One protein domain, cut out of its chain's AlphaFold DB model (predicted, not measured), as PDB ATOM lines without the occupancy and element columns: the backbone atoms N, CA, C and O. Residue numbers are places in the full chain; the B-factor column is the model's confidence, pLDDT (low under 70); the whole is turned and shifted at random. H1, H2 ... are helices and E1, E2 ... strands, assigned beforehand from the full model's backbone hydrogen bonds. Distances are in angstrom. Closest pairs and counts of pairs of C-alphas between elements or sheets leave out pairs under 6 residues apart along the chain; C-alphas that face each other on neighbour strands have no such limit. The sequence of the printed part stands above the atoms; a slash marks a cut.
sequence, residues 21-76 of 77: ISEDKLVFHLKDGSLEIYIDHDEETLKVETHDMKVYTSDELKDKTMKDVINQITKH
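What this domain is: This is residues 21 to 76 of the 77 residues of the protein "Phage protein" of Staphylococcus petrasii (UniProt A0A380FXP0). A small antiparallel sheet, a meander E1 E2 E3 in which each strand is the neighbour of the one before, makes one end, and a long thin link leads away to the lone helix H1 at the other end. The printed part has 56 residues, with three named strands followed by one named helix, class mixed. It is extended, with a radius of gyration of the C-alphas of 17.9 A and spans of 49 by 27 by 20 A.

How they stand to each other: E1, residues 26 to 29, and E2, residues 34 to 40, form a hairpin, antiparallel at 170 degrees; N 26 and O 37 are within hydrogen-bond range at 2.8 A. E2 and E3, residues 45 to 51, form a hairpin at 159 degrees, with N 36 and O 49 at 2.8 A. H1, residues 66 to 75, is not on the sheet; every O i to N i+4 pair in it is within hydrogen-bond range.

Where its parts are: E1, 10.0 A long, begins at C-alpha 26 (128.640, 170.928, 187.078). E2 measures 17.8 A and E3 18.6 A. H1, 14.3 A, ends at C-alpha 75 (114.352, 210.671, 183.511).

The domain as a whole: The C-alphas farthest apart, of Glu 23 and Lys 75, are 49.9 A apart. The printed part has no cut. The link E3 to H1 is long, 14 residues. Residues 54 to 58 and 75 to 76 have pLDDT under 70.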
ATOM      1  N   ILE A  21     124.533 165.433 190.608       82.88
ATOM      2  CA  ILE A  21     124.826 166.748 191.196       82.88
ATOM      3  C   ILE A  21     125.003 166.719 192.722       82.88
ATOM      4  O   ILE A  21     125.428 167.714 193.305       82.88
ATOM      5  N   SER A  22     124.630 165.612 193.372       84.38
ATOM      6  CA  SER A  22     124.891 165.397 194.795       84.38
ATOM      7  C   SER A  22     126.322 164.948 195.090       84.38
ATOM      8  O   SER A  22     126.751 165.066 196.232       84.38
ATOM      9  N   GLU A  23     127.060 164.483 194.080       85.12
ATOM     10  CA  GLU A  23     128.463 164.062 194.197       85.12
ATOM     11  C   GLU A  23     129.395 164.899 193.297       85.12
ATOM     12  O   GLU A  23     130.584 165.046 193.583       85.12
ATOM     13  N   ASP A  24     128.851 165.491 192.230       86.38
ATOM     14  CA  ASP A  24     129.573 166.195 191.178       86.38
ATOM     15  C   ASP A  24     129.277 167.702 191.160       86.38
ATOM     16  O   ASP A  24     128.142 168.165 191.304       86.38
ATOM     17  N   LYS A  25     130.306 168.487 190.826       90.38
ATOM     18  CA  LYS A  25     130.167 169.896 190.439       90.38
ATOM     19  C   LYS A  25     129.991 170.015 188.926       90.38
ATOM     20  O   LYS A  25     130.849 169.592 188.151       90.38
ATOM     21  N   LEU A  26     128.913 170.664 188.491       90.38
ATOM     22  CA  LEU A  26     128.640 170.928 187.078       90.38
ATOM     23  C   LEU A  26     129.164 172.308 186.683       90.38
ATOM     24  O   LEU A  26     128.788 173.301 187.298       90.38
ATOM     25  N   VAL A  27     129.968 172.388 185.621       89.88
ATOM     26  CA  VAL A  27     130.490 173.658 185.085       89.88
ATOM     27  C   VAL A  27     130.058 173.838 183.631       89.88
ATOM     28  O   VAL A  27     130.464 173.092 182.737       89.88
ATOM     29  N   PHE A  28     129.244 174.860 183.375       87.81
ATOM     30  CA  PHE A  28     128.815 175.265 182.042       87.81
ATOM     31  C   PHE A  28     129.656 176.447 181.565       87.81
ATOM     32  O   PHE A  28     129.566 177.543 182.110       87.81
ATOM     33  N   HIS A  29     130.433 176.242 180.506       87.50
ATOM     34  CA  HIS A  29     131.164 177.321 179.848       87.50
ATOM     35  C   HIS A  29     130.214 178.081 178.918       87.50
ATOM     36  O   HIS A  29     129.687 177.518 177.954       87.50
ATOM     37  N   LEU A  30     129.972 179.350 179.229       85.56
ATOM     38  CA  LEU A  30     129.123 180.256 178.464       85.56
ATOM     39  C   LEU A  30     129.994 181.192 177.615       85.56
ATOM     40  O   LEU A  30     131.221 181.188 177.686       85.56
ATOM     41  N   LYS A  31     129.360 181.998 176.762       84.38
ATOM     42  CA  LYS A  31     130.078 182.916 175.858       84.38
ATOM     43  C   LYS A  31     130.855 184.007 176.615       84.38
ATOM     44  O   LYS A  31     131.810 184.559 176.077       84.38
ATOM     45  N   ASP A  32     130.403 184.353 177.811       82.19
ATOM     46  CA  ASP A  32     130.815 185.517 178.595       82.19
ATOM     47  C   ASP A  32     131.213 185.183 180.039       82.19
ATOM     48  O   ASP A  32     131.375 186.101 180.839       82.19
ATOM     49  N   GLY A  33     131.391 183.900 180.354       85.12
ATOM     50  CA  GLY A  33     131.805 183.427 181.673       85.12
ATOM     51  C   GLY A  33     131.508 181.942 181.854       85.12
ATOM     52  O   GLY A  33     131.288 181.213 180.882       85.12
ATOM     53  N   SER A  34     131.461 181.496 183.100       88.62
ATOM     54  CA  SER A  34     131.062 180.138 183.464       88.62
ATOM     55  C   SER A  34     129.943 180.157 184.503       88.62
ATOM     56  O   SER A  34     129.821 181.079 185.307       88.62
ATOM     57  N   LEU A  35     129.081 179.145 184.442       88.81
ATOM     58  CA  LEU A  35     128.044 178.881 185.431       88.81
ATOM     59  C   LEU A  35     128.375 177.564 186.118       88.81
ATOM     60  O   LEU A  35     128.477 176.531 185.456       88.81
ATOM     61  N   GLU A  36     128.498 177.595 187.432       91.44
ATOM     62  CA  GLU A  36     128.776 176.431 188.256       91.44
ATOM     63  C   GLU A  36     127.551 176.074 189.094       91.44
ATOM     64  O   GLU A  36     126.885 176.954 189.639       91.44
ATOM     65  N   ILE A  37     127.238 174.783 189.180       89.81
ATOM     66  CA  ILE A  37     126.131 174.260 189.981       89.81
ATOM     67  C   ILE A  37     126.642 173.069 190.788       89.81
ATOM     68  O   ILE A  37     127.182 172.127 190.206       89.81
ATOM     69  N   TYR A  38     126.476 173.112 192.108       91.75
ATOM     70  CA  TYR A  38     126.919 172.058 193.023       91.75
ATOM     71  C   TYR A  38     126.131 172.102 194.340       91.75
ATOM     72  O   TYR A  38     125.530 173.127 194.667       91.75
ATOM     73  N   ILE A  39     126.124 171.002 195.095       90.75
ATOM     74  CA  ILE A  39     125.659 171.012 196.488       90.75
ATOM     75  C   ILE A  39     126.827 171.413 197.385       90.75
ATOM     76  O   ILE A  39     127.881 170.780 197.381       90.75
ATOM     77  N   ASP A  40     126.642 172.482 198.147       90.25
ATOM     78  CA  ASP A  40     127.500 172.782 199.280       90.25
ATOM     79  C   ASP A  40     127.125 171.833 200.420       90.25
ATOM     80  O   ASP A  40     126.015 171.901 200.949       90.25
ATOM     81  N   HIS A  41     128.026 170.913 200.754       86.62
ATOM     82  CA  HIS A  41     127.792 169.903 201.785       86.62
ATOM     83  C   HIS A  41     127.948 170.436 203.212       86.62
ATOM     84  O   HIS A  41     127.421 169.814 204.130       86.62
ATOM     85  N   ASP A  42     128.630 171.567 203.403       89.12
ATOM     86  CA  ASP A  42     128.743 172.199 204.719       89.12
ATOM     87  C   ASP A  42     127.457 172.968 205.048       89.12
ATOM     88  O   ASP A  42     126.986 172.963 206.186       89.12
ATOM     89  N   GLU A  43     126.868 173.616 204.040       91.50
ATOM     90  CA  GLU A  43     125.611 174.359 204.174       91.50
ATOM     91  C   GLU A  43     124.362 173.513 203.864       91.50
ATOM     92  O   GLU A  43     123.247 173.971 204.105       91.50
ATOM     93  N   GLU A  44     124.527 172.302 203.323       89.00
ATOM     94  CA  GLU A  44     123.461 171.436 202.788       89.00
ATOM     95  C   GLU A  44     122.540 172.159 201.777       89.00
ATOM     96  O   GLU A  44     121.329 171.923 201.714       89.00
ATOM     97  N   THR A  45     123.102 173.058 200.958       90.69
ATOM     98  CA  THR A  45     122.338 173.858 199.983       90.69
ATOM     99  C   THR A  45     122.853 173.727 198.552       90.69
ATOM    100  O   THR A  45     124.039 173.547 198.299       90.69
ATOM    101  N   LEU A  46     121.946 173.845 197.576       87.31
ATOM    102  CA  LEU A  46     122.313 173.956 196.163       87.31
ATOM    103  C   LEU A  46     122.886 175.354 195.894       87.31
ATOM    104  O   LEU A  46     122.143 176.340 195.933       87.31
ATOM    105  N   LYS A  47     124.173 175.435 195.556       89.19
ATOM    106  CA  LYS A  47     124.826 176.671 195.128       89.19
ATOM    107  C   LYS A  47     124.853 176.781 193.608       89.19
ATOM    108  O   LYS A  47     125.065 175.812 192.879       89.19
ATOM    109  N   VAL A  48     124.598 178.001 193.141       87.44
ATOM    110  CA  VAL A  48     124.673 178.395 191.734       87.44
ATOM    111  C   VAL A  48     125.552 179.632 191.667       87.44
ATOM    112  O   VAL A  48     125.177 180.684 192.185       87.44
ATOM    113  N   GLU A  49     126.710 179.507 191.037       86.88
ATOM    114  CA  GLU A  49     127.705 180.574 190.964       86.88
ATOM    115  C   GLU A  49     128.010 180.936 189.517       86.88
ATOM    116  O   GLU A  49     128.051 180.081 188.636       86.88
ATOM    117  N   THR A  50     128.238 182.221 189.269       86.19
ATOM    118  CA  THR A  50     128.707 182.717 187.976       86.19
ATOM    119  C   THR A  50     130.121 183.247 188.139       86.19
ATOM    120  O   THR A  50     130.326 184.200 188.893       86.19
ATOM    121  N   HIS A  51     131.074 182.673 187.410       82.88
ATOM    122  CA  HIS A  51     132.472 183.105 187.412       82.88
ATOM    123  C   HIS A  51     132.848 183.748 186.080       82.88
ATOM    124  O   HIS A  51     132.170 183.577 185.062       82.88
ATOM    125  N   ASP A  52     133.925 184.533 186.108       76.12
ATOM    126  CA  ASP A  52     134.541 185.157 184.929       76.12
ATOM    127  C   ASP A  52     133.605 186.043 184.089       76.12
ATOM    128  O   ASP A  52     133.875 186.327 182.919       76.12
ATOM    129  N   MET A  53     132.514 186.527 184.689       74.12
ATOM    130  CA  MET A  53     131.653 187.513 184.051       74.12
ATOM    131  C   MET A  53     132.426 188.813 183.833       74.12
ATOM    132  O   MET A  53     133.108 189.315 184.729       74.12
ATOM    133  N   LYS A  54     132.265 189.420 182.652       66.38
ATOM    134  CA  LYS A  54     132.741 190.787 182.399       66.38
ATOM    135  C   LYS A  54     131.916 191.780 183.220       66.38
ATOM    136  O   LYS A  54     130.926 192.324 182.738       66.38
ATOM    137  N   VAL A  55     132.322 191.999 184.465       62.50
ATOM    138  CA  VAL A  55     131.757 193.032 185.334       62.50
ATOM    139  C   VAL A  55     132.422 194.357 184.987       62.50
ATOM    140  O   VAL A  55     133.637 194.506 185.097       62.50
ATOM    141  N   TYR A  56     131.620 195.324 184.556       63.06
ATOM    142  CA  TYR A  56     132.082 196.690 184.341       63.06
ATOM    143  C   TYR A  56     131.788 197.491 185.606       63.06
ATOM    144  O   TYR A  56     130.637 197.820 185.893       63.06
ATOM    145  N   THR A  57     132.829 197.776 186.380       59.88
ATOM    146  CA  THR A  57     132.764 198.703 187.511       59.88
ATOM    147  C   THR A  57     133.097 200.109 187.023       59.88
ATOM    148  O   THR A  57     134.095 200.295 186.328       59.88
ATOM    149  N   SER A  58     132.281 201.101 187.379       65.56
ATOM    150  CA  SER A  58     132.588 202.513 187.131       65.56
ATOM    151  C   SER A  58     132.940 203.189 188.450       65.56
ATOM    152  O   SER A  58     132.088 203.356 189.327       65.56
ATOM    153  N   ASP A  59     134.195 203.618 188.561       75.06
ATOM    154  CA  ASP A  59     134.658 204.469 189.659       75.06
ATOM    155  C   ASP A  59     134.077 205.889 189.565       75.06
ATOM    156  O   ASP A  59     134.119 206.647 190.531       75.06
ATOM    157  N   GLU A  60     133.509 206.273 188.421       77.94
ATOM    158  CA  GLU A  60     132.982 207.625 188.181       77.94
ATOM    159  C   GLU A  60     131.686 207.888 188.959       77.94
ATOM    160  O   GLU A  60     131.304 209.038 189.180       77.94
ATOM    161  N   LEU A  61     131.018 206.823 189.409       74.12
ATOM    162  CA  LEU A  61     129.821 206.897 190.243       74.12
ATOM    163  C   LEU A  61     130.112 206.703 191.735       74.12
ATOM    164  O   LEU A  61     129.177 206.758 192.529       74.12
ATOM    165  N   LYS A  62     131.380 206.525 192.138       77.25
ATOM    166  CA  LYS A  62     131.748 206.245 193.539       77.25
ATOM    167  C   LYS A  62     131.303 207.334 194.522       77.25
ATOM    168  O   LYS A  62     130.994 207.034 195.669       77.25
ATOM    169  N   ASP A  63     131.235 208.582 194.056       84.12
ATOM    170  CA  ASP A  63     130.831 209.750 194.849       84.12
ATOM    171  C   ASP A  63     129.343 210.113 194.652       84.12
ATOM    172  O   ASP A  63     128.878 211.158 195.115       84.12
ATOM    173  N   LYS A  64     128.576 209.291 193.919       81.69
ATOM    174  CA  LYS A  64     127.144 209.506 193.666       81.69
ATOM    175  C   LYS A  64     126.297 208.663 194.602       81.69
ATOM    176  O   LYS A  64     126.616 207.519 194.910       81.69
ATOM    177  N   THR A  65     125.154 209.208 195.013       83.06
ATOM    178  CA  THR A  65     124.176 208.413 195.752       83.06
ATOM    179  C   THR A  65     123.360 207.554 194.789       83.06
ATOM    180  O   THR A  65     123.113 207.934 193.642       83.06
ATOM    181  N   MET A  66     122.854 206.418 195.275       76.81
ATOM    182  CA  MET A  66     121.943 205.548 194.517       76.81
ATOM    183  C   MET A  66     120.755 206.333 193.925       76.81
ATOM    184  O   MET A  66     120.331 206.090 192.798       76.81
ATOM    185  N   LYS A  67     120.242 207.323 194.669       80.75
ATOM    186  CA  LYS A  67     119.131 208.183 194.243       80.75
ATOM    187  C   LYS A  67     119.506 209.075 193.056       80.75
ATOM    188  O   LYS A  67     118.681 209.255 192.164       80.75
ATOM    189  N   ASP A  68     120.727 209.608 193.021       83.38
ATOM    190  CA  ASP A  68     121.210 210.433 191.906       83.38
ATOM    191  C   ASP A  68     121.328 209.616 190.617       83.38
ATOM    192  O   ASP A  68     120.953 210.099 189.548       83.38
ATOM    193  N   VAL A  69     121.801 208.372 190.733       79.62
ATOM    194  CA  VAL A  69     121.932 207.434 189.610       79.62
ATOM    195  C   VAL A  69     120.551 207.012 189.098       79.62
ATOM    196  O   VAL A  69     120.266 207.135 187.907       79.62
ATOM    197  N   ILE A  70     119.645 206.601 189.993       78.38
ATOM    198  CA  ILE A  70     118.283 206.175 189.627       78.38
ATOM    199  C   ILE A  70     117.496 207.316 188.973       78.38
ATOM    200  O   ILE A  70     116.830 207.094 187.960       78.38
ATOM    201  N   ASN A  71     117.589 208.542 189.498       81.81
ATOM    202  CA  ASN A  71     116.902 209.703 188.927       81.81
ATOM    203  C   ASN A  71     117.386 210.044 187.512       81.81
ATOM    204  O   ASN A  71     116.605 210.560 186.719       81.81
ATOM    205  N   GLN A  72     118.656 209.788 187.187       78.00
ATOM    206  CA  GLN A  72     119.181 210.010 185.837       78.00
ATOM    207  C   GLN A  72     118.686 208.941 184.861       78.00
ATOM    208  O   GLN A  72     118.260 209.276 183.762       78.00
ATOM    209  N   ILE A  73     118.654 207.675 185.283       74.06
ATOM    210  CA  ILE A  73     118.167 206.564 184.450       74.06
ATOM    211  C   ILE A  73     116.667 206.702 184.165       74.06
ATOM    212  O   ILE A  73     116.222 206.518 183.036       74.06
ATOM    213  N   THR A  74     115.873 207.049 185.179       72.38
ATOM    214  CA  THR A  74     114.406 207.126 185.056       72.38
ATOM    215  C   THR A  74     113.900 208.388 184.365       72.38
ATOM    216  O   THR A  74     112.776 208.381 183.884       72.38
ATOM    217  N   LYS A  75     114.703 209.457 184.274       59.75
ATOM    218  CA  LYS A  75     114.352 210.671 183.511       59.75
ATOM    219  C   LYS A  75     114.694 210.595 182.020       59.75
ATOM    220  O   LYS A  75     114.300 211.490 181.280       59.75
ATOM    221  N   HIS A  76     115.444 209.578 181.598       53.56
ATOM    222  CA  HIS A  76     115.837 209.367 180.202       53.56
ATOM    223  C   HIS A  76     115.027 208.272 179.481       53.56
ATOM    224  O   HIS A  76     115.310 207.997 178.316       53.56
TER     225      HIS A  76